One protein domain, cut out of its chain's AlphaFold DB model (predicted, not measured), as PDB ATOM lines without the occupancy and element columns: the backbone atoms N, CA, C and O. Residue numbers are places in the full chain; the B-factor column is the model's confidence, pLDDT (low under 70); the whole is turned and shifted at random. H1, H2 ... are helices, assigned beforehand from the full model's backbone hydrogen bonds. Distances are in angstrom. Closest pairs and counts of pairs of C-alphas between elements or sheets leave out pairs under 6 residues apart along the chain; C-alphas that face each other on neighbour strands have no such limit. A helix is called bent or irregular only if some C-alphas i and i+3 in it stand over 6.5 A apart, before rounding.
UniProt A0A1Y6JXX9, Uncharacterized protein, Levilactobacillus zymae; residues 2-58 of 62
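This is residues 2 to 58 of the 62 residues of an uncharacterized protein of Levilactobacillus zymae (UniProt A0A1Y6JXX9). A long helical hairpin: H1 runs the length of a thin rod, and after a tight turn H2 folds back along it, side by side with H1 but shorter. The printed part has 57 residues with two named helices, H1 then H2, no named strand, and is all helix. It is loose, with a radius of gyration of the C-alphas of 13.7 A, and spans 47 by 15 by 9 A.

H1, residues 2 to 31, begins at C-alpha 2 (33.280, 6.625, 124.187) and is 42.5 A long from first to last C-alpha. It has a kink of 32 degrees near residue 24; it is neither bent nor irregular, but only just: C-alphas 26 and 29 are 6.5 A apart. H2, residues 36 to 58, is 33.6 A long and ends at C-alpha 58 (19.334, 1.074, 122.228).

H1 and H2 form a helical hairpin and touch, with 35 pairs of C-alphas within 8 A. Their closest C-alphas, those of Met 14 and Gly 56, are 4.2 A apart. They run opposite ways at a shallow tilt of 20 degrees. Every O i to N i+4 pair is within hydrogen-bond range in H2, and 21 of 26 in H1.

The two C-alphas farthest apart, those of Leu 2 and Ala 34, are 47.7 A apart. The printed part has no cut, and the link from H1 to H2 is tight. The mean pLDDT of the printed part is 78.9, with residues 2 to 6 and 33 to 35 under 70.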
ATOM      1  N   LEU A   2      34.083   7.704 123.569       49.31
ATOM      2  CA  LEU A   2      33.280   6.625 124.187       49.31
ATOM      3  C   LEU A   2      32.055   6.198 123.350       49.31
ATOM      4  O   LEU A   2      31.826   5.007 123.178       49.31
ATOM      5  N   VAL A   3      31.328   7.156 122.762       53.31
ATOM      6  CA  VAL A   3      30.138   6.879 121.932       53.31
ATOM      7  C   VAL A   3      30.503   6.101 120.661       53.31
ATOM      8  O   VAL A   3      29.944   5.041 120.410       53.31
ATOM      9  N   ALA A   4      31.527   6.538 119.918       53.75
ATOM     10  CA  ALA A   4      31.978   5.858 118.697       53.75
ATOM     11  C   ALA A   4      32.488   4.422 118.946       53.75
ATOM     12  O   ALA A   4      32.267   3.537 118.125       53.75
ATOM     13  N   LYS A   5      33.130   4.166 120.097       55.22
ATOM     14  CA  LYS A   5      33.575   2.817 120.488       55.22
ATOM     15  C   LYS A   5      32.396   1.910 120.874       55.22
ATOM     16  O   LYS A   5      32.420   0.724 120.559       55.22
ATOM     17  N   ASN A   6      31.355   2.463 121.500       63.50
ATOM     18  CA  ASN A   6      30.148   1.716 121.868       63.50
ATOM     19  C   ASN A   6      29.232   1.416 120.670       63.50
ATOM     20  O   ASN A   6      28.555   0.388 120.673       63.50
ATOM     21  N   MET A   7      29.262   2.246 119.622       70.00
ATOM     22  CA  MET A   7      28.485   2.017 118.399       70.00
ATOM     23  C   MET A   7      28.870   0.717 117.685       70.00
ATOM     24  O   MET A   7      27.985  -0.043 117.297       70.00
ATOM     25  N   MET A   8      30.169   0.419 117.544       78.69
ATOM     26  CA  MET A   8      30.619  -0.824 116.899       78.69
ATOM     27  C   MET A   8      30.164  -2.053 117.694       78.69
ATOM     28  O   MET A   8      29.583  -2.978 117.126       78.69
ATOM     29  N   THR A   9      30.383  -2.041 119.012       82.19
ATOM     30  CA  THR A   9      30.047  -3.163 119.896       82.19
ATOM     31  C   THR A   9      28.578  -3.515 119.824       82.19
ATOM     32  O   THR A   9      28.241  -4.686 119.686       82.19
ATOM     33  N   GLY A  10      27.681  -2.537 119.905       79.88
ATOM     34  CA  GLY A  10      26.279  -2.906 119.942       79.88
ATOM     35  C   GLY A  10      25.561  -2.910 118.590       79.88
ATOM     36  O   GLY A  10      24.538  -3.577 118.484       79.88
ATOM     37  N   THR A  11      26.176  -2.385 117.521       83.25
ATOM     38  CA  THR A  11      25.821  -2.812 116.152       83.25
ATOM     39  C   THR A  11      26.100  -4.310 115.976       83.25
ATOM     40  O   THR A  11      25.252  -5.032 115.459       83.25
ATOM     41  N   LEU A  12      27.239  -4.817 116.470       84.31
ATOM     42  CA  LEU A  12      27.536  -6.257 116.467       84.31
ATOM     43  C   LEU A  12      26.515  -7.053 117.293       84.31
ATOM     44  O   LEU A  12      26.015  -8.068 116.814       84.31
ATOM     45  N   ILE A  13      26.156  -6.579 118.493       87.44
ATOM     46  CA  ILE A  13      25.113  -7.212 119.325       87.44
ATOM     47  C   ILE A  13      23.770  -7.245 118.583       87.44
ATOM     48  O   ILE A  13      23.107  -8.281 118.576       87.44
ATOM     49  N   MET A  14      23.386  -6.153 117.918       84.94
ATOM     50  CA  MET A  14      22.154  -6.082 117.133       84.94
ATOM     51  C   MET A  14      22.171  -7.087 115.972       84.94
ATOM     52  O   MET A  14      21.211  -7.835 115.803       84.94
ATOM     53  N   VAL A  15      23.263  -7.158 115.202       88.31
ATOM     54  CA  VAL A  15      23.394  -8.104 114.080       88.31
ATOM     55  C   VAL A  15      23.328  -9.552 114.570       88.31
ATOM     56  O   VAL A  15      22.597 -10.356 113.994       88.31
ATOM     57  N   ILE A  16      24.027  -9.887 115.659       89.25
ATOM     58  CA  ILE A  16      23.972 -11.228 116.263       89.25
ATOM     59  C   ILE A  16      22.551 -11.541 116.744       89.25
ATOM     60  O   ILE A  16      22.051 -12.633 116.478       89.25
ATOM     61  N   GLY A  17      21.876 -10.586 117.391       86.56
ATOM     62  CA  GLY A  17      20.489 -10.725 117.838       86.56
ATOM     63  C   GLY A  17      19.518 -11.011 116.690       86.56
ATOM     64  O   GLY A  17      18.698 -11.921 116.798       86.56
ATOM     65  N   VAL A  18      19.661 -10.309 115.560       88.31
ATOM     66  CA  VAL A  18      18.841 -10.523 114.355       88.31
ATOM     67  C   VAL A  18      19.123 -11.884 113.714       88.31
ATOM     68  O   VAL A  18      18.187 -12.607 113.376       88.31
ATOM     69  N   ILE A  19      20.394 -12.273 113.571       90.25
ATOM     70  CA  ILE A  19      20.762 -13.588 113.017       90.25
ATOM     71  C   ILE A  19      20.200 -14.707 113.897       90.25
ATOM     72  O   ILE A  19      19.624 -15.675 113.393       90.25
ATOM     73  N   PHE A  20      20.324 -14.560 115.213       87.06
ATOM     74  CA  PHE A  20      19.796 -15.517 116.174       87.06
ATOM     75  C   PHE A  20      18.264 -15.595 116.115       87.06
ATOM     76  O   PHE A  20      17.707 -16.692 116.121       87.06
ATOM     77  N   PHE A  21      17.581 -14.461 115.943       85.88
ATOM     78  CA  PHE A  21      16.129 -14.406 115.763       85.88
ATOM     79  C   PHE A  21      15.675 -15.200 114.534       85.88
ATOM     80  O   PHE A  21      14.781 -16.045 114.615       85.88
ATOM     81  N   PHE A  22      16.340 -14.978 113.397       88.56
ATOM     82  CA  PHE A  22      16.075 -15.719 112.167       88.56
ATOM     83  C   PHE A  22      16.366 -17.211 112.320       88.56
ATOM     84  O   PHE A  22      15.588 -18.036 111.845       88.56
ATOM     85  N   PHE A  23      17.442 -17.581 113.016       87.69
ATOM     86  CA  PHE A  23      17.747 -18.979 113.310       87.69
ATOM     87  C   PHE A  23      16.631 -19.640 114.133       87.69
ATOM     88  O   PHE A  23      16.177 -20.738 113.802       87.69
ATOM     89  N   VAL A  24      16.128 -18.955 115.162       84.50
ATOM     90  CA  VAL A  24      15.025 -19.460 115.987       84.50
ATOM     91  C   VAL A  24      13.749 -19.638 115.155       84.50
ATOM     92  O   VAL A  24      13.089 -20.668 115.280       84.50
ATOM     93  N   LEU A  25      13.424 -18.703 114.259       82.00
ATOM     94  CA  LEU A  25      12.235 -18.798 113.405       82.00
ATOM     95  C   LEU A  25      12.342 -19.872 112.312       82.00
ATOM     96  O   LEU A  25      11.394 -20.624 112.095       82.00
ATOM     97  N   VAL A  26      13.476 -19.943 111.612       85.75
ATOM     98  CA  VAL A  26      13.631 -20.767 110.400       85.75
ATOM     99  C   VAL A  26      14.100 -22.184 110.719       85.75
ATOM    100  O   VAL A  26      13.693 -23.125 110.045       85.75
ATOM    101  N   GLN A  27      14.952 -22.365 111.728       82.56
ATOM    102  CA  GLN A  27      15.541 -23.670 112.047       82.56
ATOM    103  C   GLN A  27      14.928 -24.292 113.299       82.56
ATOM    104  O   GLN A  27      14.637 -25.489 113.297       82.56
ATOM    105  N   LEU A  28      14.737 -23.507 114.365       78.81
ATOM    106  CA  LEU A  28      14.345 -24.041 115.671       78.81
ATOM    107  C   LEU A  28      12.831 -24.283 115.763       78.81
ATOM    108  O   LEU A  28      12.394 -25.394 116.050       78.81
ATOM    109  N   MET A  29      12.016 -23.278 115.432       75.56
ATOM    110  CA  MET A  29      10.553 -23.366 115.452       75.56
ATOM    111  C   MET A  29       9.974 -24.540 114.647       75.56
ATOM    112  O   MET A  29       9.123 -25.239 115.195       75.56
ATOM    113  N   PRO A  30      10.380 -24.809 113.386       77.38
ATOM    114  CA  PRO A  30       9.817 -25.925 112.629       77.38
ATOM    115  C   PRO A  30      10.208 -27.294 113.186       77.38
ATOM    116  O   PRO A  30       9.386 -28.206 113.131       77.38
ATOM    117  N   LYS A  31      11.408 -27.436 113.764       75.81
ATOM    118  CA  LYS A  31      11.866 -28.694 114.376       75.81
ATOM    119  C   LYS A  31      11.157 -28.998 115.698       75.81
ATOM    120  O   LYS A  31      11.006 -30.159 116.047       75.81
ATOM    121  N   MET A  32      10.668 -27.973 116.398       70.31
ATOM    122  CA  MET A  32      10.034 -28.108 117.717       70.31
ATOM    123  C   MET A  32       8.496 -28.193 117.683       70.31
ATOM    124  O   MET A  32       7.863 -28.226 118.737       70.31
ATOM    125  N   LYS A  33       7.857 -28.236 116.502       61.91
ATOM    126  CA  LYS A  33       6.382 -28.227 116.377       61.91
ATOM    127  C   LYS A  33       5.683 -29.421 117.046       61.91
ATOM    128  O   LYS A  33       4.526 -29.282 117.442       61.91
ATOM    129  N   ALA A  34       6.358 -30.562 117.174       67.00
ATOM    130  CA  ALA A  34       5.773 -31.791 117.712       67.00
ATOM    131  C   ALA A  34       5.817 -31.885 119.251       67.00
ATOM    132  O   ALA A  34       5.023 -32.621 119.830       67.00
ATOM    133  N   GLU A  35       6.672 -31.108 119.925       69.31
ATOM    134  CA  GLU A  35       6.925 -31.243 121.366       69.31
ATOM    135  C   GLU A  35       6.369 -30.049 122.158       69.31
ATOM    136  O   GLU A  35       6.563 -28.883 121.800       69.31
ATOM    137  N   VAL A  36       5.644 -30.331 123.246       71.81
ATOM    138  CA  VAL A  36       5.054 -29.300 124.119       71.81
ATOM    139  C   VAL A  36       6.152 -28.534 124.864       71.81
ATOM    140  O   VAL A  36       6.149 -27.301 124.843       71.81
ATOM    141  N   ASP A  37       7.146 -29.242 125.410       72.25
ATOM    142  CA  ASP A  37       8.321 -28.644 126.055       72.25
ATOM    143  C   ASP A  37       9.170 -27.836 125.062       72.25
ATOM    144  O   ASP A  37       9.611 -26.718 125.352       72.25
ATOM    145  N   GLY A  38       9.304 -28.335 123.828       74.50
ATOM    146  CA  GLY A  38      10.009 -27.632 122.759       74.50
ATOM    147  C   GLY A  38       9.349 -26.310 122.351       74.50
ATOM    148  O   GLY A  38      10.032 -25.326 122.049       74.50
ATOM    149  N   ARG A  39       8.015 -26.226 122.416       75.44
ATOM    150  CA  ARG A  39       7.262 -24.982 122.182       75.44
ATOM    151  C   ARG A  39       7.501 -23.921 123.255       75.44
ATOM    152  O   ARG A  39       7.560 -22.732 122.933       75.44
ATOM    153  N   PHE A  40       7.631 -24.327 124.515       80.56
ATOM    154  CA  PHE A  40       7.939 -23.396 125.601       80.56
ATOM    155  C   PHE A  40       9.363 -22.851 125.462       80.56
ATOM    156  O   PHE A  40       9.576 -21.639 125.518       80.56
ATOM    157  N   LEU A  41      10.321 -23.733 125.168       80.31
ATOM    158  CA  LEU A  41      11.723 -23.361 125.009       80.31
ATOM    159  C   LEU A  41      11.941 -22.418 123.816       80.31
ATOM    160  O   LEU A  41      12.625 -21.405 123.942       80.31
ATOM    161  N   SER A  42      11.306 -22.687 122.673       81.44
ATOM    162  CA  SER A  42      11.386 -21.817 121.486       81.44
ATOM    163  C   SER A  42      10.767 -20.429 121.706       81.44
ATOM    164  O   SER A  42      11.310 -19.438 121.217       81.44
ATOM    165  N   ARG A  43       9.689 -20.318 122.497       82.19
ATOM    166  CA  ARG A  43       9.161 -19.014 122.945       82.19
ATOM    167  C   ARG A  43      10.149 -18.261 123.833       82.19
ATOM    168  O   ARG A  43      10.326 -17.061 123.651       82.19
ATOM    169  N   LEU A  44      10.809 -18.959 124.752       85.69
ATOM    170  CA  LEU A  44      11.852 -18.389 125.609       85.69
ATOM    171  C   LEU A  44      13.022 -17.850 124.772       85.69
ATOM    172  O   LEU A  44      13.436 -16.706 124.952       85.69
ATOM    173  N   TYR A  45      13.478 -18.622 123.783       84.00
ATOM    174  CA  TYR A  45      14.513 -18.195 122.841       84.00
ATOM    175  C   TYR A  45      14.106 -16.973 122.005       84.00
ATOM    176  O   TYR A  45      14.935 -16.089 121.794       84.00
ATOM    177  N   LEU A  46      12.842 -16.871 121.579       85.00
ATOM    178  CA  LEU A  46      12.328 -15.677 120.894       85.00
ATOM    179  C   LEU A  46      12.378 -14.428 121.783       85.00
ATOM    180  O   LEU A  46      12.808 -13.370 121.326       85.00
ATOM    181  N   ILE A  47      11.973 -14.552 123.049       88.50
ATOM    182  CA  ILE A  47      11.988 -13.437 124.010       88.50
ATOM    183  C   ILE A  47      13.424 -12.968 124.261       88.50
ATOM    184  O   ILE A  47      13.703 -11.771 124.195       88.50
ATOM    185  N   VAL A  48      14.354 -13.900 124.491       87.69
ATOM    186  CA  VAL A  48      15.776 -13.576 124.692       87.69
ATOM    187  C   VAL A  48      16.364 -12.917 123.445       87.69
ATOM    188  O   VAL A  48      17.055 -11.907 123.547       87.69
ATOM    189  N   SER A  49      16.045 -13.433 122.258       85.19
ATOM    190  CA  SER A  49      16.505 -12.872 120.988       85.19
ATOM    191  C   SER A  49      16.029 -11.433 120.764       85.19
ATOM    192  O   SER A  49      16.807 -10.596 120.299       85.19
ATOM    193  N   LEU A  50      14.776 -11.128 121.111       85.19
ATOM    194  CA  LEU A  50      14.247  -9.765 121.086       85.19
ATOM    195  C   LEU A  50      14.982  -8.869 122.087       85.19
ATOM    196  O   LEU A  50      15.384  -7.766 121.729       85.19
ATOM    197  N   GLY A  51      15.231  -9.361 123.303       85.12
ATOM    198  CA  GLY A  51      15.987  -8.635 124.326       85.12
ATOM    199  C   GLY A  51      17.399  -8.259 123.870       85.12
ATOM    200  O   GLY A  51      17.790  -7.099 123.982       85.12
ATOM    201  N   VAL A  52      18.135  -9.207 123.282       85.19
ATOM    202  CA  VAL A  52      19.484  -8.974 122.733       85.19
ATOM    203  C   VAL A  52      19.446  -7.950 121.596       85.19
ATOM    204  O   VAL A  52      20.265  -7.032 121.559       85.19
ATOM    205  N   THR A  53      18.462  -8.059 120.702       84.69
ATOM    206  CA  THR A  53      18.303  -7.126 119.576       84.69
ATOM    207  C   THR A  53      17.987  -5.709 120.062       84.69
ATOM    208  O   THR A  53      18.594  -4.755 119.582       84.69
ATOM    209  N   CYS A  54      17.114  -5.557 121.061       83.12
ATOM    210  CA  CYS A  54      16.798  -4.264 121.672       83.12
ATOM    211  C   CYS A  54      17.986  -3.667 122.441       83.12
ATOM    212  O   CYS A  54      18.198  -2.460 122.374       83.12
ATOM    213  N   MET A  55      18.794  -4.487 123.121       82.19
ATOM    214  CA  MET A  55      20.020  -4.034 123.794       82.19
ATOM    215  C   MET A  55      21.045  -3.467 122.805       82.19
ATOM    216  O   MET A  55      21.646  -2.429 123.071       82.19
ATOM    217  N   GLY A  56      21.223  -4.120 121.652       78.31
ATOM    218  CA  GLY A  56      22.050  -3.589 120.565       78.31
ATOM    219  C   GLY A  56      21.419  -2.372 119.874       78.31
ATOM    220  O   GLY A  56      22.118  -1.439 119.490       78.31
ATOM    221  N   GLY A  57      20.089  -2.347 119.760       75.25
ATOM    222  CA  GLY A  57      19.325  -1.258 119.145       75.25
ATOM    223  C   GLY A  57      19.263   0.028 119.975       75.25
ATOM    224  O   GLY A  57      19.130   1.111 119.412       75.25
ATOM    225  N   TRP A  58      19.409  -0.064 121.300       73.56
ATOM    226  CA  TRP A  58      19.334   1.074 122.228       73.56
ATOM    227  C   TRP A  58      20.320   2.205 121.890       73.56
ATOM    228  O   TRP A  58      20.071   3.372 122.163       73.56
TER     229      TRP A  58